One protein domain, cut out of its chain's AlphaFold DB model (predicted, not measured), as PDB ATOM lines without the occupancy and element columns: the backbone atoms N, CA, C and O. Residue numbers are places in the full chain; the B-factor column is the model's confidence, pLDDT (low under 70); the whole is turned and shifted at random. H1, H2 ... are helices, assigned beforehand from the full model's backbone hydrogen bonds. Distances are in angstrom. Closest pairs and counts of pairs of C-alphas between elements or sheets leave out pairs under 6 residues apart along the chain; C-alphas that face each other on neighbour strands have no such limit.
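What this domain is: This is residues 11 to 183 of the 186 residues of an uncharacterized protein of Suricata suricatta (UniProt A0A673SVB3). What shape does the model have? Three long helices run back and forth, H1 and H2 side by side and H3 splaying away from H2 beyond the end where they meet, while the shorter H4 crosses H2 near its other end. Residues 149 to 183, with H5 among them, stick out from this body as a long free arm. What is it made of? The printed part has 173 residues with five named helices, H1 to H5 in chain order, and no named strand: all helix, and extended, with a radius of gyration of the C-alphas of 24.5 A and spans of 83 by 41 by 39 A.

How they stand to each other: What touches the longest helix? H1, residues 11 to 52, and H2, residues 55 to 87, touch in a helical hairpin at a shallow tilt of 22 degrees, opposite ways; their closest C-alphas, of Ile 46 and Cys 58, are 5.3 A apart. What else touches H2, the hub? H3, residues 91 to 125, forms a second hairpin with it at 10 degrees, touching with residues 94 to 101 alone; the closest C-alphas, of Val 85 and Thr 94, are 5.7 A apart. H4, residues 129 to 143, touches H2 at a steep tilt of 56 degrees, with the C-alphas of Arg 59 and Val 136 closest at 5.8 A. What of the rest? H5, residues 173 to 181, is apart from the other helices; in H1 to H5 every O i to N i+4 pair is within hydrogen-bond range.

Where its parts are: Where does H1 begin? C-alpha 11 is at (-34.116, -25.443, -15.285), and H1 is 61.1 A long. How long are the others? H2 measures 48.2 A, H3 49.1 A, H4 21.0 A and H5 12.9 A, ending with C-alpha 181 at (29.187, -6.942, -8.797).

The domain as a whole: How are the helices linked? The link from H4 to H5 is long, with 29 residues; the others are tight, and the printed part has no cut. Where is confidence low? Among the 58 residues with pLDDT under 70 are residues 121 to 132 and 144 to 177.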
ATOM      1  N   ASP A  11     -34.526 -26.453 -14.304       72.31
ATOM      2  CA  ASP A  11     -34.116 -25.443 -15.285       72.31
ATOM      3  C   ASP A  11     -33.270 -24.309 -14.685       72.31
ATOM      4  O   ASP A  11     -32.325 -23.839 -15.326       72.31
ATOM      5  N   ASP A  12     -33.566 -23.877 -13.456       80.06
ATOM      6  CA  ASP A  12     -32.769 -22.860 -12.754       80.06
ATOM      7  C   ASP A  12     -31.379 -23.399 -12.397       80.06
ATOM      8  O   ASP A  12     -30.379 -22.711 -12.609       80.06
ATOM      9  N   VAL A  13     -31.310 -24.654 -11.936       74.75
ATOM     10  CA  VAL A  13     -30.043 -25.351 -11.660       74.75
ATOM     11  C   VAL A  13     -29.221 -25.496 -12.941       74.75
ATOM     12  O   VAL A  13     -28.026 -25.211 -12.940       74.75
ATOM     13  N   ILE A  14     -29.851 -25.859 -14.062       73.69
ATOM     14  CA  ILE A  14     -29.175 -25.983 -15.361       73.69
ATOM     15  C   ILE A  14     -28.625 -24.632 -15.831       73.69
ATOM     16  O   ILE A  14     -27.504 -24.558 -16.341       73.69
ATOM     17  N   LYS A  15     -29.389 -23.544 -15.695       79.56
ATOM     18  CA  LYS A  15     -28.929 -22.203 -16.095       79.56
ATOM     19  C   LYS A  15     -27.758 -21.723 -15.243       79.56
ATOM     20  O   LYS A  15     -26.815 -21.145 -15.785       79.56
ATOM     21  N   GLU A  16     -27.804 -21.972 -13.939       82.25
ATOM     22  CA  GLU A  16     -26.731 -21.632 -13.003       82.25
ATOM     23  C   GLU A  16     -25.462 -22.437 -13.295       82.25
ATOM     24  O   GLU A  16     -24.410 -21.842 -13.525       82.25
ATOM     25  N   GLN A  17     -25.579 -23.760 -13.446       72.94
ATOM     26  CA  GLN A  17     -24.464 -24.631 -13.826       72.94
ATOM     27  C   GLN A  17     -23.846 -24.222 -15.166       72.94
ATOM     28  O   GLN A  17     -22.628 -24.145 -15.290       72.94
ATOM     29  N   ASN A  18     -24.650 -23.877 -16.175       78.12
ATOM     30  CA  ASN A  18     -24.124 -23.389 -17.455       78.12
ATOM     31  C   ASN A  18     -23.380 -22.053 -17.320       78.12
ATOM     32  O   ASN A  18     -22.393 -21.807 -18.019       78.12
ATOM     33  N   ARG A  19     -23.845 -21.167 -16.435       84.88
ATOM     34  CA  ARG A  19     -23.171 -19.895 -16.166       84.88
ATOM     35  C   ARG A  19     -21.823 -20.125 -15.484       84.88
ATOM     36  O   ARG A  19     -20.845 -19.492 -15.890       84.88
ATOM     37  N   GLU A  20     -21.771 -21.036 -14.517       83.12
ATOM     38  CA  GLU A  20     -20.537 -21.461 -13.853       83.12
ATOM     39  C   GLU A  20     -19.571 -22.114 -14.841       83.12
ATOM     40  O   GLU A  20     -18.441 -21.651 -14.967       83.12
ATOM     41  N   LEU A  21     -20.031 -23.080 -15.643       80.75
ATOM     42  CA  LEU A  21     -19.220 -23.754 -16.663       80.75
ATOM     43  C   LEU A  21     -18.593 -22.764 -17.652       80.75
ATOM     44  O   LEU A  21     -17.410 -22.874 -17.977       80.75
ATOM     45  N   ARG A  22     -19.342 -21.745 -18.094       83.81
ATOM     46  CA  ARG A  22     -18.803 -20.668 -18.947       83.81
ATOM     47  C   ARG A  22     -17.765 -19.809 -18.222       83.81
ATOM     48  O   ARG A  22     -16.827 -19.328 -18.855       83.81
ATOM     49  N   GLY A  23     -17.946 -19.571 -16.922       88.62
ATOM     50  CA  GLY A  23     -16.960 -18.902 -16.073       88.62
ATOM     51  C   GLY A  23     -15.662 -19.700 -15.988       88.62
ATOM     52  O   GLY A  23     -14.600 -19.172 -16.317       88.62
ATOM     53  N   THR A  24     -15.773 -20.983 -15.655       85.44
ATOM     54  CA  THR A  24     -14.659 -21.931 -15.574       85.44
ATOM     55  C   THR A  24     -13.937 -22.064 -16.911       85.44
ATOM     56  O   THR A  24     -12.715 -21.992 -16.955       85.44
ATOM     57  N   GLN A  25     -14.660 -22.136 -18.031       84.38
ATOM     58  CA  GLN A  25     -14.052 -22.192 -19.363       84.38
ATOM     59  C   GLN A  25     -13.194 -20.949 -19.661       84.38
ATOM     60  O   GLN A  25     -12.101 -21.073 -20.210       84.38
ATOM     61  N   ARG A  26     -13.649 -19.748 -19.278       89.31
ATOM     62  CA  ARG A  26     -12.848 -18.518 -19.429       89.31
ATOM     63  C   ARG A  26     -11.647 -18.472 -18.486       89.31
ATOM     64  O   ARG A  26     -10.634 -17.881 -18.849       89.31
ATOM     65  N   ALA A  27     -11.763 -19.037 -17.285       89.19
ATOM     66  CA  ALA A  27     -10.630 -19.175 -16.371       89.19
ATOM     67  C   ALA A  27      -9.561 -20.086 -16.989       89.19
ATOM     68  O   ALA A  27      -8.452 -19.620 -17.217       89.19
ATOM     69  N   ILE A  28      -9.946 -21.283 -17.441       88.25
ATOM     70  CA  ILE A  28      -9.036 -22.244 -18.082       88.25
ATOM     71  C   ILE A  28      -8.330 -21.639 -19.305       88.25
ATOM     72  O   ILE A  28      -7.141 -21.867 -19.508       88.25
ATOM     73  N   ILE A  29      -9.026 -20.839 -20.121       87.50
ATOM     74  CA  ILE A  29      -8.402 -20.160 -21.271       87.50
ATOM     75  C   ILE A  29      -7.316 -19.169 -20.822       87.50
ATOM     76  O   ILE A  29      -6.259 -19.103 -21.451       87.50
ATOM     77  N   ARG A  30      -7.554 -18.404 -19.748       90.44
ATOM     78  CA  ARG A  30      -6.548 -17.484 -19.192       90.44
ATOM     79  C   ARG A  30      -5.373 -18.246 -18.588       90.44
ATOM     80  O   ARG A  30      -4.232 -17.898 -18.877       90.44
ATOM     81  N   ASP A  31      -5.653 -19.299 -17.826       89.00
ATOM     82  CA  ASP A  31      -4.627 -20.138 -17.204       89.00
ATOM     83  C   ASP A  31      -3.745 -20.784 -18.272       89.00
ATOM     84  O   ASP A  31      -2.524 -20.739 -18.186       89.00
ATOM     85  N   ARG A  32      -4.342 -21.272 -19.365       89.38
ATOM     86  CA  ARG A  32      -3.598 -21.806 -20.508       89.38
ATOM     87  C   ARG A  32      -2.654 -20.772 -21.127       89.38
ATOM     88  O   ARG A  32      -1.517 -21.112 -21.439       89.38
ATOM     89  N   ALA A  33      -3.096 -19.529 -21.307       90.38
ATOM     90  CA  ALA A  33      -2.230 -18.475 -21.837       90.38
ATOM     91  C   ALA A  33      -1.054 -18.165 -20.888       90.38
ATOM     92  O   ALA A  33       0.055 -17.887 -21.344       90.38
ATOM     93  N   ALA A  34      -1.275 -18.249 -19.571       91.75
ATOM     94  CA  ALA A  34      -0.212 -18.114 -18.578       91.75
ATOM     95  C   ALA A  34       0.776 -19.293 -18.630       91.75
ATOM     96  O   ALA A  34       1.984 -19.057 -18.665       91.75
ATOM     97  N   LEU A  35       0.277 -20.531 -18.732       90.62
ATOM     98  CA  LEU A  35       1.097 -21.737 -18.897       90.62
ATOM     99  C   LEU A  35       1.942 -21.668 -20.180       90.62
ATOM    100  O   LEU A  35       3.131 -21.955 -20.146       90.62
ATOM    101  N   GLU A  36       1.376 -21.203 -21.298       91.38
ATOM    102  CA  GLU A  36       2.121 -21.001 -22.554       91.38
ATOM    103  C   GLU A  36       3.258 -19.971 -22.411       91.38
ATOM    104  O   GLU A  36       4.302 -20.097 -23.051       91.38
ATOM    105  N   LYS A  37       3.083 -18.942 -21.572       92.81
ATOM    106  CA  LYS A  37       4.141 -17.964 -21.284       92.81
ATOM    107  C   LYS A  37       5.226 -18.555 -20.380       92.81
ATOM    108  O   LYS A  37       6.404 -18.325 -20.647       92.81
ATOM    109  N   GLN A  38       4.837 -19.293 -19.342       90.75
ATOM    110  CA  GLN A  38       5.769 -19.982 -18.444       90.75
ATOM    111  C   GLN A  38       6.610 -21.016 -19.199       90.75
ATOM    112  O   GLN A  38       7.816 -21.082 -18.992       90.75
ATOM    113  N   GLU A  39       6.007 -21.741 -20.144       90.06
ATOM    114  CA  GLU A  39       6.695 -22.729 -20.982       90.06
ATOM    115  C   GLU A  39       7.835 -22.081 -21.766       90.06
ATOM    116  O   GLU A  39       8.988 -22.487 -21.645       90.06
ATOM    117  N   LYS A  40       7.545 -20.978 -22.467       92.25
ATOM    118  CA  LYS A  40       8.565 -20.216 -23.203       92.25
ATOM    119  C   LYS A  40       9.668 -19.672 -22.292       92.25
ATOM    120  O   LYS A  40      10.822 -19.583 -22.707       92.25
ATOM    121  N   GLN A  41       9.332 -19.267 -21.067       91.31
ATOM    122  CA  GLN A  41      10.324 -18.792 -20.098       91.31
ATOM    123  C   GLN A  41      11.245 -19.923 -19.629       91.31
ATOM    124  O   GLN A  41      12.458 -19.711 -19.564       91.31
ATOM    125  N   LEU A  42      10.698 -21.113 -19.368       90.44
ATOM    126  CA  LEU A  42      11.477 -22.301 -19.019       90.44
ATOM    127  C   LEU A  42      12.373 -22.744 -20.177       90.44
ATOM    128  O   LEU A  42      13.559 -22.960 -19.957       90.44
ATOM    129  N   GLU A  43      11.873 -22.779 -21.414       89.75
ATOM    130  CA  GLU A  43      12.678 -23.114 -22.600       89.75
ATOM    131  C   GLU A  43      13.869 -22.159 -22.776       89.75
ATOM    132  O   GLU A  43      15.002 -22.589 -23.010       89.75
ATOM    133  N   LEU A  44      13.646 -20.851 -22.602       90.31
ATOM    134  CA  LEU A  44      14.722 -19.857 -22.628       90.31
ATOM    135  C   LEU A  44      15.711 -20.044 -21.471       90.31
ATOM    136  O   LEU A  44      16.914 -19.870 -21.673       90.31
ATOM    137  N   GLY A  45      15.223 -20.384 -20.276       88.25
ATOM    138  CA  GLY A  45      16.049 -20.694 -19.108       88.25
ATOM    139  C   GLY A  45      16.945 -21.908 -19.348       88.25
ATOM    140  O   GLY A  45      18.163 -21.802 -19.207       88.25
ATOM    141  N   ILE A  46      16.365 -23.016 -19.814       89.00
ATOM    142  CA  ILE A  46      17.078 -24.249 -20.177       89.00
ATOM    143  C   ILE A  46      18.130 -23.948 -21.244       89.00
ATOM    144  O   ILE A  46      19.284 -24.333 -21.094       89.00
ATOM    145  N   LYS A  47      17.787 -23.173 -22.282       88.81
ATOM    146  CA  LYS A  47      18.740 -22.784 -23.332       88.81
ATOM    147  C   LYS A  47      19.935 -21.999 -22.801       88.81
ATOM    148  O   LYS A  47      21.048 -22.182 -23.291       88.81
ATOM    149  N   LYS A  48      19.718 -21.101 -21.839       89.56
ATOM    150  CA  LYS A  48      20.800 -20.336 -21.206       89.56
ATOM    151  C   LYS A  48      21.676 -21.242 -20.345       89.56
ATOM    152  O   LYS A  48      22.889 -21.239 -20.531       89.56
ATOM    153  N   MET A  49      21.072 -22.055 -19.479       85.88
ATOM    154  CA  MET A  49      21.810 -22.963 -18.596       85.88
ATOM    155  C   MET A  49      22.594 -24.025 -19.378       85.88
ATOM    156  O   MET A  49      23.745 -24.303 -19.047       85.88
ATOM    157  N   ALA A  50      22.035 -24.523 -20.485       84.88
ATOM    158  CA  ALA A  50      22.695 -25.492 -21.354       84.88
ATOM    159  C   ALA A  50      23.939 -24.901 -22.026       84.88
ATOM    160  O   ALA A  50      24.959 -25.576 -22.130       84.88
ATOM    161  N   LYS A  51      23.887 -23.627 -22.438       85.69
ATOM    162  CA  LYS A  51      25.045 -22.917 -23.005       85.69
ATOM    163  C   LYS A  51      26.143 -22.647 -21.979       85.69
ATOM    164  O   LYS A  51      27.310 -22.681 -22.340       85.69
ATOM    165  N   ILE A  52      25.760 -22.373 -20.732       87.06
ATOM    166  CA  ILE A  52      26.695 -22.172 -19.614       87.06
ATOM    167  C   ILE A  52      27.316 -23.514 -19.178       87.06
ATOM    168  O   ILE A  52      28.358 -23.535 -18.535       87.06
ATOM    169  N   GLY A  53      26.706 -24.645 -19.551       79.88
ATOM    170  CA  GLY A  53      27.136 -25.975 -19.119       79.88
ATOM    171  C   GLY A  53      26.682 -26.319 -17.698       79.88
ATOM    172  O   GLY A  53      27.164 -27.295 -17.126       79.88
ATOM    173  N   ASN A  54      25.745 -25.553 -17.129       82.50
ATOM    174  CA  ASN A  54      25.180 -25.828 -15.812       82.50
ATOM    175  C   ASN A  54      24.142 -26.958 -15.914       82.50
ATOM    176  O   ASN A  54      22.947 -26.728 -16.126       82.50
ATOM    177  N   LYS A  55      24.633 -28.196 -15.801       80.69
ATOM    178  CA  LYS A  55      23.835 -29.422 -15.938       80.69
ATOM    179  C   LYS A  55      22.763 -29.557 -14.855       80.69
ATOM    180  O   LYS A  55      21.653 -29.985 -15.155       80.69
ATOM    181  N   GLU A  56      23.072 -29.160 -13.625       80.19
ATOM    182  CA  GLU A  56      22.156 -29.269 -12.488       80.19
ATOM    183  C   GLU A  56      20.959 -28.321 -12.643       80.19
ATOM    184  O   GLU A  56      19.803 -28.740 -12.557       80.19
ATOM    185  N   ALA A  57      21.211 -27.062 -13.016       82.50
ATOM    186  CA  ALA A  57      20.139 -26.113 -13.305       82.50
ATOM    187  C   ALA A  57      19.303 -26.530 -14.528       82.50
ATOM    188  O   ALA A  57      18.079 -26.383 -14.515       82.50
ATOM    189  N   CYS A  58      19.929 -27.090 -15.570       84.38
ATOM    190  CA  CYS A  58      19.205 -27.686 -16.696       84.38
ATOM    191  C   CYS A  58      18.278 -28.817 -16.250       84.38
ATOM    192  O   CYS A  58      17.142 -28.860 -16.708       84.38
ATOM    193  N   ARG A  59      18.731 -29.694 -15.347       82.38
ATOM    194  CA  ARG A  59      17.931 -30.802 -14.807       82.38
ATOM    195  C   ARG A  59      16.686 -30.294 -14.092       82.38
ATOM    196  O   ARG A  59      15.586 -30.742 -14.403       82.38
ATOM    197  N   VAL A  60      16.834 -29.318 -13.199       84.88
ATOM    198  CA  VAL A  60      15.697 -28.739 -12.463       84.88
ATOM    199  C   VAL A  60      14.707 -28.056 -13.411       84.88
ATOM    200  O   VAL A  60      13.501 -28.292 -13.328       84.88
ATOM    201  N   LEU A  61      15.198 -27.249 -14.352       84.88
ATOM    202  CA  LEU A  61      14.334 -26.545 -15.302       84.88
ATOM    203  C   LEU A  61      13.662 -27.499 -16.303       84.88
ATOM    204  O   LEU A  61      12.501 -27.294 -16.655       84.88
ATOM    205  N   ALA A  62      14.352 -28.559 -16.731       85.44
ATOM    206  CA  ALA A  62      13.792 -29.600 -17.590       85.44
ATOM    207  C   ALA A  62      12.657 -30.356 -16.884       85.44
ATOM    208  O   ALA A  62      11.588 -30.525 -17.470       85.44
ATOM    209  N   LYS A  63      12.834 -30.716 -15.602       83.81
ATOM    210  CA  LYS A  63      11.765 -31.307 -14.774       83.81
ATOM    211  C   LYS A  63      10.533 -30.397 -14.720       83.81
ATOM    212  O   LYS A  63       9.416 -30.839 -14.989       83.81
ATOM    213  N   GLN A  64      10.741 -29.108 -14.443       84.75
ATOM    214  CA  GLN A  64       9.658 -28.119 -14.418       84.75
ATOM    215  C   GLN A  64       8.942 -28.012 -15.770       84.75
ATOM    216  O   GLN A  64       7.715 -27.916 -15.809       84.75
ATOM    217  N   LEU A  65       9.680 -28.074 -16.882       86.94
ATOM    218  CA  LEU A  65       9.099 -28.006 -18.221       86.94
ATOM    219  C   LEU A  65       8.231 -29.230 -18.544       86.94
ATOM    220  O   LEU A  65       7.130 -29.064 -19.071       86.94
ATOM    221  N   VAL A  66       8.678 -30.441 -18.195       87.19
ATOM    222  CA  VAL A  66       7.894 -31.675 -18.392       87.19
ATOM    223  C   VAL A  66       6.586 -31.613 -17.602       87.19
ATOM    224  O   VAL A  66       5.511 -31.864 -18.160       87.19
ATOM    225  N   HIS A  67       6.654 -31.202 -16.332       85.69
ATOM    226  CA  HIS A  67       5.466 -31.023 -15.499       85.69
ATOM    227  C   HIS A  67       4.496 -30.002 -16.115       85.69
ATOM    228  O   HIS A  67       3.299 -30.271 -16.265       85.69
ATOM    229  N   LEU A  68       5.016 -28.860 -16.571       89.00
ATOM    230  CA  LEU A  68       4.215 -27.812 -17.195       89.00
ATOM    231  C   LEU A  68       3.543 -28.281 -18.499       89.00
ATOM    232  O   LEU A  68       2.363 -28.001 -18.725       89.00
ATOM    233  N   ARG A  69       4.246 -29.040 -19.352       88.25
ATOM    234  CA  ARG A  69       3.691 -29.614 -20.596       88.25
ATOM    235  C   ARG A  69       2.573 -30.619 -20.321       88.25
ATOM    236  O   ARG A  69       1.550 -30.625 -21.020       88.25
ATOM    237  N   LYS A  70       2.716 -31.425 -19.268       86.88
ATOM    238  CA  LYS A  70       1.672 -32.348 -18.803       86.88
ATOM    239  C   LYS A  70       0.445 -31.588 -18.302       86.88
ATOM    240  O   LYS A  70      -0.665 -31.849 -18.773       86.88
ATOM    241  N   GLN A  71       0.643 -30.585 -17.443       84.19
ATOM    242  CA  GLN A  71      -0.423 -29.705 -16.957       84.19
ATOM    243  C   GLN A  71      -1.165 -29.033 -18.122       84.19
ATOM    244  O   GLN A  71      -2.397 -29.053 -18.183       84.19
ATOM    245  N   LYS A  72      -0.427 -28.515 -19.109       87.44
ATOM    246  CA  LYS A  72      -0.984 -27.910 -20.321       87.44
ATOM    247  C   LYS A  72      -1.862 -28.905 -21.083       87.44
ATOM    248  O   LYS A  72      -3.022 -28.599 -21.360       87.44
ATOM    249  N   THR A  73      -1.378 -30.121 -21.341       87.25
ATOM    250  CA  THR A  73      -2.150 -31.194 -22.003       87.25
ATOM    251  C   THR A  73      -3.438 -31.528 -21.246       87.25
ATOM    252  O   THR A  73      -4.508 -31.648 -21.850       87.25
ATOM    253  N   ARG A  74      -3.370 -31.572 -19.910       84.69
ATOM    254  CA  ARG A  74      -4.535 -31.728 -19.030       84.69
ATOM    255  C   ARG A  74      -5.576 -30.643 -19.286       84.69
ATOM    256  O   ARG A  74      -6.730 -30.956 -19.575       84.69
ATOM    257  N   THR A  75      -5.175 -29.369 -19.267       85.88
ATOM    258  CA  THR A  75      -6.104 -28.241 -19.479       85.88
ATOM    259  C   THR A  75      -6.792 -28.273 -20.849       85.88
ATOM    260  O   THR A  75      -7.964 -27.892 -20.963       85.88
ATOM    261  N   PHE A  76      -6.128 -28.793 -21.887       85.50
ATOM    262  CA  PHE A  76      -6.746 -29.021 -23.196       85.50
ATOM    263  C   PHE A  76      -7.842 -30.086 -23.150       85.50
ATOM    264  O   PHE A  76      -8.934 -29.859 -23.680       85.50
ATOM    265  N   ALA A  77      -7.573 -31.225 -22.503       85.44
ATOM    266  CA  ALA A  77      -8.557 -32.288 -22.327       85.44
ATOM    267  C   ALA A  77      -9.774 -31.782 -21.537       85.44
ATOM    268  O   ALA A  77     -10.909 -31.946 -21.990       85.44
ATOM    269  N   VAL A  78      -9.541 -31.054 -20.435       85.31
ATOM    270  CA  VAL A  78     -10.605 -30.406 -19.649       85.31
ATOM    271  C   VAL A  78     -11.444 -29.476 -20.524       85.31
ATOM    272  O   VAL A  78     -12.670 -29.582 -20.545       85.31
ATOM    273  N   THR A  79     -10.808 -28.590 -21.293       85.62
ATOM    274  CA  THR A  79     -11.519 -27.633 -22.157       85.62
ATOM    275  C   THR A  79     -12.395 -28.348 -23.185       85.62
ATOM    276  O   THR A  79     -13.539 -27.946 -23.406       85.62
ATOM    277  N   LYS A  80     -11.894 -29.430 -23.791       85.06
ATOM    278  CA  LYS A  80     -12.634 -30.232 -24.776       85.06
ATOM    279  C   LYS A  80     -13.855 -30.912 -24.153       85.06
ATOM    280  O   LYS A  80     -14.939 -30.873 -24.737       85.06
ATOM    281  N   THR A  81     -13.709 -31.477 -22.955       83.12
ATOM    282  CA  THR A  81     -14.826 -32.070 -22.207       83.12
ATOM    283  C   THR A  81     -15.867 -31.014 -21.842       83.12
ATOM    284  O   THR A  81     -17.055 -31.221 -22.086       83.12
ATOM    285  N   MET A  82     -15.444 -29.839 -21.367       81.88
ATOM    286  CA  MET A  82     -16.351 -28.728 -21.041       81.88
ATOM    287  C   MET A  82     -17.125 -28.224 -22.269       81.88
ATOM    288  O   MET A  82     -18.326 -27.964 -22.189       81.88
ATOM    289  N   GLN A  83     -16.478 -28.158 -23.435       81.50
ATOM    290  CA  GLN A  83     -17.149 -27.832 -24.698       81.50
ATOM    291  C   GLN A  83     -18.184 -28.894 -25.102       81.50
ATOM    292  O   GLN A  83     -19.268 -28.547 -25.577       81.50
ATOM    293  N   ALA A  84     -17.881 -30.182 -24.901       80.12
ATOM    294  CA  ALA A  84     -18.809 -31.276 -25.185       80.12
ATOM    295  C   ALA A  84     -20.035 -31.254 -24.256       80.12
ATOM    296  O   ALA A  84     -21.156 -31.464 -24.726       80.12
ATOM    297  N   VAL A  85     -19.826 -30.941 -22.973       76.38
ATOM    298  CA  VAL A  85     -20.890 -30.754 -21.975       76.38
ATOM    299  C   VAL A  85     -21.808 -29.592 -22.363       76.38
ATOM    300  O   VAL A  85     -23.021 -29.759 -22.396       76.38
ATOM    301  N   ASN A  86     -21.255 -28.447 -22.776       71.19
ATOM    302  CA  ASN A  86     -22.057 -27.292 -23.201       71.19
ATOM    303  C   ASN A  86     -22.864 -27.548 -24.497       71.19
ATOM    304  O   ASN A  86     -23.868 -26.881 -24.736       71.19
ATOM    305  N   LYS A  87     -22.447 -28.502 -25.347       71.38
ATOM    306  CA  LYS A  87     -23.139 -28.844 -26.608       71.38
ATOM    307  C   LYS A  87     -24.253 -29.881 -26.424       71.38
ATOM    308  O   LYS A  87     -25.250 -29.839 -27.143       71.38
ATOM    309  N   LYS A  88     -24.094 -30.824 -25.491       60.34
ATOM    310  CA  LYS A  88     -25.110 -31.832 -25.156       60.34
ATOM    311  C   LYS A  88     -25.937 -31.314 -23.984       60.34
ATOM    312  O   LYS A  88     -25.702 -31.690 -22.845       60.34
ATOM    313  N   MET A  89     -26.910 -30.455 -24.277       60.38
ATOM    314  CA  MET A  89     -27.793 -29.788 -23.307       60.38
ATOM    315  C   MET A  89     -28.818 -30.743 -22.642       60.38
ATOM    316  O   MET A  89     -29.957 -30.375 -22.382       60.38
ATOM    317  N   ASP A  90     -28.420 -31.995 -22.410       65.38
ATOM    318  CA  ASP A  90     -29.194 -33.035 -21.744       65.38
ATOM    319  C   ASP A  90     -28.693 -33.126 -20.286       65.38
ATOM    320  O   ASP A  90     -27.532 -33.501 -20.058       65.38
ATOM    321  N   PRO A  91     -29.507 -32.729 -19.291       65.06
ATOM    322  CA  PRO A  91     -29.070 -32.611 -17.902       65.06
ATOM    323  C   PRO A  91     -28.613 -33.942 -17.298       65.06
ATOM    324  O   PRO A  91     -27.674 -33.957 -16.501       65.06
ATOM    325  N   GLN A  92     -29.192 -35.073 -17.717       69.44
ATOM    326  CA  GLN A  92     -28.768 -36.383 -17.215       69.44
ATOM    327  C   GLN A  92     -27.387 -36.773 -17.747       69.44
ATOM    328  O   GLN A  92     -26.520 -37.217 -16.993       69.44
ATOM    329  N   LYS A  93     -27.142 -36.534 -19.040       70.88
ATOM    330  CA  LYS A  93     -25.834 -36.803 -19.653       70.88
ATOM    331  C   LYS A  93     -24.761 -35.836 -19.170       70.88
ATOM    332  O   LYS A  93     -23.602 -36.231 -19.071       70.88
ATOM    333  N   THR A  94     -25.132 -34.598 -18.850       69.81
ATOM    334  CA  THR A  94     -24.219 -33.598 -18.282       69.81
ATOM    335  C   THR A  94     -23.717 -34.033 -16.910       69.81
ATOM    336  O   THR A  94     -22.506 -34.075 -16.700       69.81
ATOM    337  N   LEU A  95     -24.620 -34.447 -16.015       73.25
ATOM    338  CA  LEU A  95     -24.251 -34.946 -14.689       73.25
ATOM    339  C   LEU A  95     -23.330 -36.170 -14.781       73.25
ATOM    340  O   LEU A  95     -22.305 -36.229 -14.108       73.25
ATOM    341  N   GLN A  96     -23.658 -37.116 -15.664       79.00
ATOM    342  CA  GLN A  96     -22.851 -38.318 -15.865       79.00
ATOM    343  C   GLN A  96     -21.476 -38.006 -16.474       79.00
ATOM    344  O   GLN A  96     -20.466 -38.547 -16.030       79.00
ATOM    345  N   THR A  97     -21.411 -37.099 -17.454       77.12
ATOM    346  CA  THR A  97     -20.141 -36.662 -18.059       77.12
ATOM    347  C   THR A  97     -19.272 -35.947 -17.031       77.12
ATOM    348  O   THR A  97     -18.067 -36.175 -16.999       77.12
ATOM    349  N   MET A  98     -19.866 -35.132 -16.154       74.62
ATOM    350  CA  MET A  98     -19.111 -34.433 -15.121       74.62
ATOM    351  C   MET A  98     -18.620 -35.383 -14.024       74.62
ATOM    352  O   MET A  98     -17.475 -35.263 -13.606       74.62
ATOM    353  N   GLN A  99     -19.422 -36.374 -13.616       81.25
ATOM    354  CA  GLN A  99     -18.970 -37.425 -12.695       81.25
ATOM    355  C   GLN A  99     -17.847 -38.275 -13.291       81.25
ATOM    356  O   GLN A  99     -16.879 -38.577 -12.600       81.25
ATOM    357  N   ASN A 100     -17.951 -38.652 -14.567       83.81
ATOM    358  CA  ASN A 100     -16.890 -39.390 -15.248       83.81
ATOM    359  C   ASN A 100     -15.620 -38.548 -15.352       83.81
ATOM    360  O   ASN A 100     -14.547 -39.049 -15.059       83.81
ATOM    361  N   PHE A 101     -15.753 -37.263 -15.676       81.88
ATOM    362  CA  PHE A 101     -14.638 -36.324 -15.696       81.88
ATOM    363  C   PHE A 101     -14.005 -36.139 -14.311       81.88
ATOM    364  O   PHE A 101     -12.788 -36.136 -14.201       81.88
ATOM    365  N   GLN A 102     -14.800 -36.040 -13.242       79.75
ATOM    366  CA  GLN A 102     -14.290 -35.981 -11.867       79.75
ATOM    367  C   GLN A 102     -13.560 -37.268 -11.481       79.75
ATOM    368  O   GLN A 102     -12.475 -37.201 -10.916       79.75
ATOM    369  N   LYS A 103     -14.118 -38.437 -11.815       84.94
ATOM    370  CA  LYS A 103     -13.474 -39.735 -11.572       84.94
ATOM    371  C   LYS A 103     -12.201 -39.906 -12.388       84.94
ATOM    372  O   LYS A 103     -11.235 -40.451 -11.877       84.94
ATOM    373  N   GLU A 104     -12.196 -39.469 -13.641       77.81
ATOM    374  CA  GLU A 104     -11.027 -39.537 -14.513       77.81
ATOM    375  C   GLU A 104      -9.952 -38.556 -14.054       77.81
ATOM    376  O   GLU A 104      -8.797 -38.949 -13.966       77.81
ATOM    377  N   ASN A 105     -10.321 -37.337 -13.654       82.00
ATOM    378  CA  ASN A 105      -9.396 -36.397 -13.029       82.00
ATOM    379  C   ASN A 105      -8.819 -36.951 -11.732       82.00
ATOM    380  O   ASN A 105      -7.610 -36.928 -11.589       82.00
ATOM    381  N   MET A 106      -9.650 -37.491 -10.837       81.69
ATOM    382  CA  MET A 106      -9.202 -38.076  -9.570       81.69
ATOM    383  C   MET A 106      -8.332 -39.313  -9.799       81.69
ATOM    384  O   MET A 106      -7.304 -39.464  -9.156       81.69
ATOM    385  N   LYS A 107      -8.689 -40.181 -10.753       80.88
ATOM    386  CA  LYS A 107      -7.850 -41.318 -11.151       80.88
ATOM    387  C   LYS A 107      -6.524 -40.828 -11.715       80.88
ATOM    388  O   LYS A 107      -5.492 -41.389 -11.387       80.88
ATOM    389  N   MET A 108      -6.558 -39.791 -12.544       76.00
ATOM    390  CA  MET A 108      -5.368 -39.201 -13.135       76.00
ATOM    391  C   MET A 108      -4.508 -38.495 -12.080       76.00
ATOM    392  O   MET A 108      -3.297 -38.463 -12.234       76.00
ATOM    393  N   GLU A 109      -5.113 -37.897 -11.053       79.81
ATOM    394  CA  GLU A 109      -4.455 -37.238  -9.921       79.81
ATOM    395  C   GLU A 109      -3.822 -38.273  -9.001       79.81
ATOM    396  O   GLU A 109      -2.626 -38.196  -8.793       79.81
ATOM    397  N   MET A 110      -4.537 -39.339  -8.635       78.81
ATOM    398  CA  MET A 110      -3.954 -40.495  -7.942       78.81
ATOM    399  C   MET A 110      -2.815 -41.135  -8.735       78.81
ATOM    400  O   MET A 110      -1.790 -41.477  -8.164       78.81
ATOM    401  N   THR A 111      -2.971 -41.326 -10.051       74.69
ATOM    402  CA  THR A 111      -1.869 -41.858 -10.864       74.69
ATOM    403  C   THR A 111      -0.745 -40.852 -11.005       74.69
ATOM    404  O   THR A 111       0.370 -41.262 -11.254       74.69
ATOM    405  N   GLU A 112      -1.010 -39.551 -10.901       73.75
ATOM    406  CA  GLU A 112       0.030 -38.529 -10.953       73.75
ATOM    407  C   GLU A 112       0.771 -38.411  -9.632       73.75
ATOM    408  O   GLU A 112       1.977 -38.291  -9.691       73.75
ATOM    409  N   GLU A 113       0.100 -38.513  -8.487       76.88
ATOM    410  CA  GLU A 113       0.741 -38.658  -7.178       76.88
ATOM    411  C   GLU A 113       1.566 -39.941  -7.159       76.88
ATOM    412  O   GLU A 113       2.763 -39.881  -6.947       76.88
ATOM    413  N   MET A 114       0.993 -41.076  -7.567       75.62
ATOM    414  CA  MET A 114       1.732 -42.337  -7.641       75.62
ATOM    415  C   MET A 114       2.894 -42.295  -8.646       75.62
ATOM    416  O   MET A 114       3.937 -42.879  -8.385       75.62
ATOM    417  N   ILE A 115       2.738 -41.628  -9.799       73.19
ATOM    418  CA  ILE A 115       3.821 -41.450 -10.780       73.19
ATOM    419  C   ILE A 115       4.841 -40.437 -10.280       73.19
ATOM    420  O   ILE A 115       6.007 -40.652 -10.547       73.19
ATOM    421  N   ASN A 116       4.448 -39.363  -9.599       76.19
ATOM    422  CA  ASN A 116       5.379 -38.394  -9.031       76.19
ATOM    423  C   ASN A 116       6.158 -39.035  -7.889       76.19
ATOM    424  O   ASN A 116       7.361 -38.890  -7.891       76.19
ATOM    425  N   ASP A 117       5.521 -39.817  -7.019       75.69
ATOM    426  CA  ASP A 117       6.184 -40.568  -5.953       75.69
ATOM    427  C   ASP A 117       7.091 -41.655  -6.543       75.69
ATOM    428  O   ASP A 117       8.230 -41.791  -6.135       75.69
ATOM    429  N   THR A 118       6.646 -42.385  -7.576       71.25
ATOM    430  CA  THR A 118       7.498 -43.378  -8.262       71.25
ATOM    431  C   THR A 118       8.641 -42.708  -9.031       71.25
ATOM    432  O   THR A 118       9.735 -43.251  -9.098       71.25
ATOM    433  N   LEU A 119       8.408 -41.545  -9.642       61.06
ATOM    434  CA  LEU A 119       9.428 -40.771 -10.346       61.06
ATOM    435  C   LEU A 119      10.397 -40.150  -9.340       61.06
ATOM    436  O   LEU A 119      11.589 -40.177  -9.589       61.06
ATOM    437  N   ASP A 120       9.924 -39.640  -8.209       70.56
ATOM    438  CA  ASP A 120      10.760 -39.091  -7.148       70.56
ATOM    439  C   ASP A 120      11.545 -40.213  -6.455       70.56
ATOM    440  O   ASP A 120      12.741 -40.049  -6.290       70.56
ATOM    441  N   ASP A 121      10.969 -41.391  -6.194       67.31
ATOM    442  CA  ASP A 121      11.678 -42.560  -5.642       67.31
ATOM    443  C   ASP A 121      12.708 -43.142  -6.625       67.31
ATOM    444  O   ASP A 121      13.810 -43.517  -6.223       67.31
ATOM    445  N   ILE A 122      12.393 -43.207  -7.926       63.38
ATOM    446  CA  ILE A 122      13.370 -43.596  -8.958       63.38
ATOM    447  C   ILE A 122      14.487 -42.553  -9.040       63.38
ATOM    448  O   ILE A 122      15.637 -42.928  -9.231       63.38
ATOM    449  N   PHE A 123      14.195 -41.261  -8.865       56.19
ATOM    450  CA  PHE A 123      15.179 -40.182  -9.009       56.19
ATOM    451  C   PHE A 123      15.937 -39.808  -7.722       56.19
ATOM    452  O   PHE A 123      16.987 -39.181  -7.837       56.19
ATOM    453  N   ASP A 124      15.425 -40.150  -6.538       61.03
ATOM    454  CA  ASP A 124      16.075 -39.992  -5.224       61.03
ATOM    455  C   ASP A 124      16.817 -41.280  -4.829       61.03
ATOM    456  O   ASP A 124      17.855 -41.245  -4.173       61.03
ATOM    457  N   GLY A 125      16.335 -42.437  -5.306       52.44
ATOM    458  CA  GLY A 125      16.988 -43.738  -5.162       52.44
ATOM    459  C   GLY A 125      18.088 -44.025  -6.192       52.44
ATOM    460  O   GLY A 125      18.881 -44.942  -5.972       52.44
ATOM    461  N   SER A 126      18.169 -43.257  -7.287       45.75
ATOM    462  CA  SER A 126      19.257 -43.343  -8.267       45.75
ATOM    463  C   SER A 126      20.069 -42.041  -8.313       45.75
ATOM    464  O   SER A 126      19.757 -41.072  -9.001       45.75
ATOM    465  N   ASP A 127      21.208 -42.061  -7.621       52.62
ATOM    466  CA  ASP A 127      22.332 -41.147  -7.877       52.62
ATOM    467  C   ASP A 127      23.000 -41.437  -9.245       52.62
ATOM    468  O   ASP A 127      24.071 -40.925  -9.563       52.62
ATOM    469  N   ASP A 128      22.368 -42.263 -10.092       55.69
ATOM    470  CA  ASP A 128      22.783 -42.483 -11.469       55.69
ATOM    471  C   ASP A 128      22.491 -41.213 -12.272       55.69
ATOM    472  O   ASP A 128      21.421 -40.978 -12.846       55.69
ATOM    473  N   GLU A 129      23.513 -40.363 -12.337       60.41
ATOM    474  CA  GLU A 129      23.576 -39.181 -13.188       60.41
ATOM    475  C   GLU A 129      23.210 -39.480 -14.657       60.41
ATOM    476  O   GLU A 129      22.897 -38.545 -15.398       60.41
ATOM    477  N   GLU A 130      23.256 -40.745 -15.087       59.88
ATOM    478  CA  GLU A 130      23.025 -41.212 -16.454       59.88
ATOM    479  C   GLU A 130      21.541 -41.130 -16.874       59.88
ATOM    480  O   GLU A 130      21.229 -40.398 -17.816       59.88
ATOM    481  N   GLU A 131      20.602 -41.737 -16.133       59.56
ATOM    482  CA  GLU A 131      19.162 -41.711 -16.484       59.56
ATOM    483  C   GLU A 131      18.587 -40.285 -16.470       59.56
ATOM    484  O   GLU A 131      17.716 -39.891 -17.250       59.56
ATOM    485  N   SER A 132      19.117 -39.456 -15.580       64.25
ATOM    486  CA  SER A 132      18.697 -38.067 -15.469       64.25
ATOM    487  C   SER A 132      19.281 -37.167 -16.545       64.25
ATOM    488  O   SER A 132      18.641 -36.191 -16.953       64.25
ATOM    489  N   GLN A 133      20.487 -37.487 -17.015       70.69
ATOM    490  CA  GLN A 133      21.046 -36.860 -18.203       70.69
ATOM    491  C   GLN A 133      20.225 -37.216 -19.439       70.69
ATOM    492  O   GLN A 133      20.059 -36.344 -20.287       70.69
ATOM    493  N   ASP A 134      19.645 -38.413 -19.518       76.69
ATOM    494  CA  ASP A 134      18.788 -38.801 -20.640       76.69
ATOM    495  C   ASP A 134      17.513 -37.960 -20.728       76.69
ATOM    496  O   ASP A 134      17.188 -37.473 -21.813       76.69
ATOM    497  N   ILE A 135      16.847 -37.667 -19.604       72.44
ATOM    498  CA  ILE A 135      15.703 -36.737 -19.602       72.44
ATOM    499  C   ILE A 135      16.128 -35.340 -20.058       72.44
ATOM    500  O   ILE A 135      15.442 -34.709 -20.865       72.44
ATOM    501  N   VAL A 136      17.257 -34.835 -19.553       78.69
ATOM    502  CA  VAL A 136      17.769 -33.521 -19.963       78.69
ATOM    503  C   VAL A 136      18.095 -33.517 -21.455       78.69
ATOM    504  O   VAL A 136      17.695 -32.584 -22.145       78.69
ATOM    505  N   ASN A 137      18.748 -34.557 -21.973       82.44
ATOM    506  CA  ASN A 137      19.064 -34.697 -23.393       82.44
ATOM    507  C   ASN A 137      17.786 -34.736 -24.239       82.44
ATOM    508  O   ASN A 137      17.671 -33.966 -25.184       82.44
ATOM    509  N   GLN A 138      16.786 -35.529 -23.843       82.38
ATOM    510  CA  GLN A 138      15.494 -35.599 -24.524       82.38
ATOM    511  C   GLN A 138      14.783 -34.237 -24.554       82.38
ATOM    512  O   GLN A 138      14.250 -33.839 -25.590       82.38
ATOM    513  N   VAL A 139      14.791 -33.494 -23.442       82.19
ATOM    514  CA  VAL A 139      14.196 -32.150 -23.376       82.19
ATOM    515  C   VAL A 139      14.981 -31.153 -24.233       82.19
ATOM    516  O   VAL A 139      14.379 -30.311 -24.897       82.19
ATOM    517  N   LEU A 140      16.310 -31.235 -24.255       83.06
ATOM    518  CA  LEU A 140      17.151 -30.375 -25.088       83.06
ATOM    519  C   LEU A 140      16.953 -30.649 -26.583       83.06
ATOM    520  O   LEU A 140      16.827 -29.691 -27.349       83.06
ATOM    521  N   ASP A 141      16.838 -31.918 -26.970       84.44
ATOM    522  CA  ASP A 141      16.521 -32.344 -28.334       84.44
ATOM    523  C   ASP A 141      15.127 -31.851 -28.749       84.44
ATOM    524  O   ASP A 141      14.962 -31.291 -29.833       84.44
ATOM    525  N   GLU A 142      14.128 -31.962 -27.864       80.56
ATOM    526  CA  GLU A 142      12.769 -31.465 -28.117       80.56
ATOM    527  C   GLU A 142      12.717 -29.933 -28.269       80.56
ATOM    528  O   GLU A 142      11.958 -29.415 -29.088       80.56
ATOM    529  N   ILE A 143      13.541 -29.184 -27.524       78.69
ATOM    530  CA  ILE A 143      13.664 -27.718 -27.662       78.69
ATOM    531  C   ILE A 143      14.500 -27.340 -28.907       78.69
ATOM    532  O   ILE A 143      14.549 -26.172 -29.305       78.69
ATOM    533  N   GLY A 144      15.157 -28.306 -29.558       67.88
ATOM    534  CA  GLY A 144      16.065 -28.057 -30.679       67.88
ATOM    535  C   GLY A 144      17.351 -27.349 -30.247       67.88
ATOM    536  O   GLY A 144      17.949 -26.593 -31.016       67.88
ATOM    537  N   ILE A 145      17.762 -27.534 -28.990       63.94
ATOM    538  CA  ILE A 145      19.097 -27.163 -28.532       63.94
ATOM    539  C   ILE A 145      19.985 -28.353 -28.855       63.94
ATOM    540  O   ILE A 145      20.219 -29.217 -28.018       63.94
ATOM    541  N   GLU A 146      20.529 -28.369 -30.068       55.88
ATOM    542  CA  GLU A 146      21.746 -29.127 -30.314       55.88
ATOM    543  C   GLU A 146      22.790 -28.577 -29.330       55.88
ATOM    544  O   GLU A 146      23.321 -27.477 -29.518       55.88
ATOM    545  N   ILE A 147      23.049 -29.291 -28.223       51.19
ATOM    546  CA  ILE A 147      24.262 -29.061 -27.436       51.19
ATOM    547  C   ILE A 147      25.378 -29.078 -28.476       51.19
ATOM    548  O   ILE A 147      25.567 -30.084 -29.163       51.19
ATOM    549  N   SER A 148      26.063 -27.941 -28.606       50.25
ATOM    550  CA  SER A 148      26.998 -27.560 -29.674       50.25
ATOM    551  C   SER A 148      28.229 -28.482 -29.832       50.25
ATOM    552  O   SER A 148      29.259 -28.056 -30.348       50.25
ATOM    553  N   GLY A 149      28.165 -29.739 -29.390       55.38
ATOM    554  CA  GLY A 149      29.245 -30.715 -29.418       55.38
ATOM    555  C   GLY A 149      28.886 -32.124 -29.907       55.38
ATOM    556  O   GLY A 149      29.808 -32.927 -30.014       55.38
ATOM    557  N   LYS A 150      27.625 -32.469 -30.230       47.69
ATOM    558  CA  LYS A 150      27.280 -33.847 -30.672       47.69
ATOM    559  C   LYS A 150      26.870 -34.019 -32.142       47.69
ATOM    560  O   LYS A 150      26.701 -35.154 -32.572       47.69
ATOM    561  N   MET A 151      26.873 -32.962 -32.961       46.06
ATOM    562  CA  MET A 151      26.725 -33.084 -34.427       46.06
ATOM    563  C   MET A 151      28.054 -33.101 -35.211       46.06
ATOM    564  O   MET A 151      28.059 -33.084 -36.438       46.06
ATOM    565  N   ALA A 152      29.198 -33.205 -34.521       47.06
ATOM    566  CA  ALA A 152      30.522 -33.344 -35.144       47.06
ATOM    567  C   ALA A 152      30.980 -34.808 -35.335       47.06
ATOM    568  O   ALA A 152      32.164 -35.056 -35.574       47.06
ATOM    569  N   LYS A 153      30.083 -35.803 -35.222       46.47
ATOM    570  CA  LYS A 153      30.450 -37.212 -35.449       46.47
ATOM    571  C   LYS A 153      29.310 -38.048 -36.042       46.47
ATOM    572  O   LYS A 153      28.715 -38.890 -35.383       46.47
ATOM    573  N   ALA A 154      29.066 -37.832 -37.332       36.88
ATOM    574  CA  ALA A 154      28.470 -38.808 -38.247       36.88
ATOM    575  C   ALA A 154      29.543 -39.192 -39.301       36.88
ATOM    576  O   ALA A 154      30.494 -38.432 -39.493       36.88
ATOM    577  N   PRO A 155      29.487 -40.395 -39.897       42.38
ATOM    578  CA  PRO A 155      30.661 -41.206 -40.232       42.38
ATOM    579  C   PRO A 155      31.547 -40.600 -41.325       42.38
ATOM    580  O   PRO A 155      31.069 -40.013 -42.293       42.38
ATOM    581  N   SER A 156      32.862 -40.800 -41.192       47.41
ATOM    582  CA  SER A 156      33.860 -40.413 -42.189       47.41
ATOM    583  C   SER A 156      33.675 -41.214 -43.483       47.41
ATOM    584  O   SER A 156      34.243 -42.295 -43.647       47.41
ATOM    585  N   ALA A 157      32.903 -40.677 -44.423       42.12
ATOM    586  CA  ALA A 157      32.984 -41.073 -45.821       42.12
ATOM    587  C   ALA A 157      34.095 -40.250 -46.485       42.12
ATOM    588  O   ALA A 157      34.071 -39.020 -46.506       42.12
ATOM    589  N   ALA A 158      35.110 -40.959 -46.966       50.91
ATOM    590  CA  ALA A 158      36.345 -40.437 -47.522       50.91
ATOM    591  C   ALA A 158      36.148 -39.289 -48.529       50.91
ATOM    592  O   ALA A 158      35.579 -39.484 -49.603       50.91
ATOM    593  N   ARG A 159      36.751 -38.125 -48.257       39.38
ATOM    594  CA  ARG A 159      37.202 -37.219 -49.319       39.38
ATOM    595  C   ARG A 159      38.416 -36.407 -48.875       39.38
ATOM    596  O   ARG A 159      38.539 -35.984 -47.734       39.38
ATOM    597  N   ARG A 160      39.356 -36.314 -49.806       37.66
ATOM    598  CA  ARG A 160      40.763 -35.937 -49.666       37.66
ATOM    599  C   ARG A 160      40.971 -34.407 -49.627       37.66
ATOM    600  O   ARG A 160      40.343 -33.719 -50.423       37.66
ATOM    601  N   LEU A 161      41.993 -33.986 -48.859       39.03
ATOM    602  CA  LEU A 161      42.923 -32.835 -49.052       39.03
ATOM    603  C   LEU A 161      42.500 -31.398 -48.597       39.03
ATOM    604  O   LEU A 161      41.315 -31.163 -48.391       39.03
ATOM    605  N   PRO A 162      43.476 -30.477 -48.326       51.44
ATOM    606  CA  PRO A 162      43.567 -29.704 -47.067       51.44
ATOM    607  C   PRO A 162      43.519 -28.154 -47.194       51.44
ATOM    608  O   PRO A 162      43.689 -27.624 -48.286       51.44
ATOM    609  N   SER A 163      43.437 -27.461 -46.035       34.50
ATOM    610  CA  SER A 163      44.219 -26.255 -45.625       34.50
ATOM    611  C   SER A 163      43.434 -25.048 -45.037       34.50
ATOM    612  O   SER A 163      42.498 -24.551 -45.648       34.50
ATOM    613  N   ALA A 164      43.948 -24.557 -43.890       34.12
ATOM    614  CA  ALA A 164      44.090 -23.158 -43.418       34.12
ATOM    615  C   ALA A 164      42.918 -22.306 -42.826       34.12
ATOM    616  O   ALA A 164      42.159 -21.661 -43.537       34.12
ATOM    617  N   SER A 165      42.958 -22.189 -41.480       38.66
ATOM    618  CA  SER A 165      43.046 -20.975 -40.608       38.66
ATOM    619  C   SER A 165      41.919 -19.922 -40.399       38.66
ATOM    620  O   SER A 165      41.524 -19.218 -41.321       38.66
ATOM    621  N   THR A 166      41.675 -19.659 -39.089       31.55
ATOM    622  CA  THR A 166      41.307 -18.393 -38.362       31.55
ATOM    623  C   THR A 166      39.891 -17.799 -38.538       31.55
ATOM    624  O   THR A 166      39.402 -17.715 -39.648       31.55
ATOM    625  N   SER A 167      39.156 -17.320 -37.515       38.47
ATOM    626  CA  SER A 167      39.530 -16.564 -36.297       38.47
ATOM    627  C   SER A 167      38.446 -16.588 -35.179       38.47
ATOM    628  O   SER A 167      37.276 -16.861 -35.427       38.47
ATOM    629  N   LYS A 168      38.892 -16.310 -33.937       35.94
ATOM    630  CA  LYS A 168      38.173 -16.176 -32.647       35.94
ATOM    631  C   LYS A 168      37.249 -14.943 -32.557       35.94
ATOM    632  O   LYS A 168      37.596 -13.897 -33.091       35.94
ATOM    633  N   ALA A 169      36.234 -15.011 -31.688       35.66
ATOM    634  CA  ALA A 169      35.752 -13.865 -30.903       35.66
ATOM    635  C   ALA A 169      35.481 -14.322 -29.454       35.66
ATOM    636  O   ALA A 169      34.518 -15.030 -29.181       35.66
ATOM    637  N   THR A 170      36.396 -13.977 -28.548       38.78
ATOM    638  CA  THR A 170      36.314 -14.185 -27.095       38.78
ATOM    639  C   THR A 170      35.746 -12.920 -26.459       38.78
ATOM    640  O   THR A 170      36.359 -11.864 -26.593       38.78
ATOM    641  N   ILE A 171      34.598 -13.021 -25.795       51.81
ATOM    642  CA  ILE A 171      34.107 -11.992 -24.868       51.81
ATOM    643  C   ILE A 171      34.911 -12.175 -23.575       51.81
ATOM    644  O   ILE A 171      35.034 -13.302 -23.101       51.81
ATOM    645  N   SER A 172      35.549 -11.109 -23.098       46.06
ATOM    646  CA  SER A 172      36.505 -11.134 -21.987       46.06
ATOM    647  C   SER A 172      35.814 -11.235 -20.628       46.06
ATOM    648  O   SER A 172      34.819 -10.559 -20.377       46.06
ATOM    649  N   ASP A 173      36.402 -12.040 -19.741       56.31
ATOM    650  CA  ASP A 173      35.918 -12.356 -18.388       56.31
ATOM    651  C   ASP A 173      35.651 -11.118 -17.501       56.31
ATOM    652  O   ASP A 173      34.828 -11.182 -16.588       56.31
ATOM    653  N   GLU A 174      36.251  -9.965 -17.817       58.59
ATOM    654  CA  GLU A 174      36.017  -8.684 -17.127       58.59
ATOM    655  C   GLU A 174      34.557  -8.198 -17.188       58.59
ATOM    656  O   GLU A 174      34.067  -7.588 -16.235       58.59
ATOM    657  N   GLU A 175      33.828  -8.479 -18.273       60.59
ATOM    658  CA  GLU A 175      32.432  -8.032 -18.430       60.59
ATOM    659  C   GLU A 175      31.454  -8.880 -17.605       60.59
ATOM    660  O   GLU A 175      30.433  -8.383 -17.121       60.59
ATOM    661  N   ILE A 176      31.801 -10.150 -17.379       62.56
ATOM    662  CA  ILE A 176      31.020 -11.081 -16.555       62.56
ATOM    663  C   ILE A 176      31.188 -10.727 -15.071       62.56
ATOM    664  O   ILE A 176      30.211 -10.716 -14.318       62.56
ATOM    665  N   GLU A 177      32.403 -10.364 -14.658       66.25
ATOM    666  CA  GLU A 177      32.710 -10.009 -13.270       66.25
ATOM    667  C   GLU A 177      32.068  -8.669 -12.857       66.25
ATOM    668  O   GLU A 177      31.543  -8.531 -11.747       66.25
ATOM    669  N   GLN A 178      31.990  -7.700 -13.778       70.31
ATOM    670  CA  GLN A 178      31.267  -6.445 -13.542       70.31
ATOM    671  C   GLN A 178      29.750  -6.640 -13.404       70.31
ATOM    672  O   GLN A 178      29.127  -5.975 -12.572       70.31
ATOM    673  N   GLN A 179      29.143  -7.560 -14.165       62.19
ATOM    674  CA  GLN A 179      27.709  -7.850 -14.043       62.19
ATOM    675  C   GLN A 179      27.347  -8.562 -12.733       62.19
ATOM    676  O   GLN A 179      26.254  -8.338 -12.214       62.19
ATOM    677  N   LEU A 180      28.258  -9.361 -12.171       60.81
ATOM    678  CA  LEU A 180      28.059  -9.999 -10.867       60.81
ATOM    679  C   LEU A 180      28.147  -8.986  -9.718       60.81
ATOM    680  O   LEU A 180      27.282  -8.979  -8.843       60.81
ATOM    681  N   LYS A 181      29.094  -8.040  -9.778       68.81
ATOM    682  CA  LYS A 181      29.187  -6.942  -8.797       68.81
ATOM    683  C   LYS A 181      27.984  -5.997  -8.828       68.81
ATOM    684  O   LYS A 181      27.563  -5.504  -7.784       68.81
ATOM    685  N   ALA A 182      27.402  -5.761 -10.004       68.06
ATOM    686  CA  ALA A 182      26.228  -4.899 -10.160       68.06
ATOM    687  C   ALA A 182      24.940  -5.481  -9.540       68.06
ATOM    688  O   ALA A 182      23.991  -4.735  -9.304       68.06
ATOM    689  N   LEU A 183      24.899  -6.791  -9.266       60.56
ATOM    690  CA  LEU A 183      23.751  -7.471  -8.659       60.56
ATOM    691  C   LEU A 183      23.867  -7.641  -7.135       60.56
ATOM    692  O   LEU A 183      22.952  -8.194  -6.531       60.56
TER     693      LEU A 183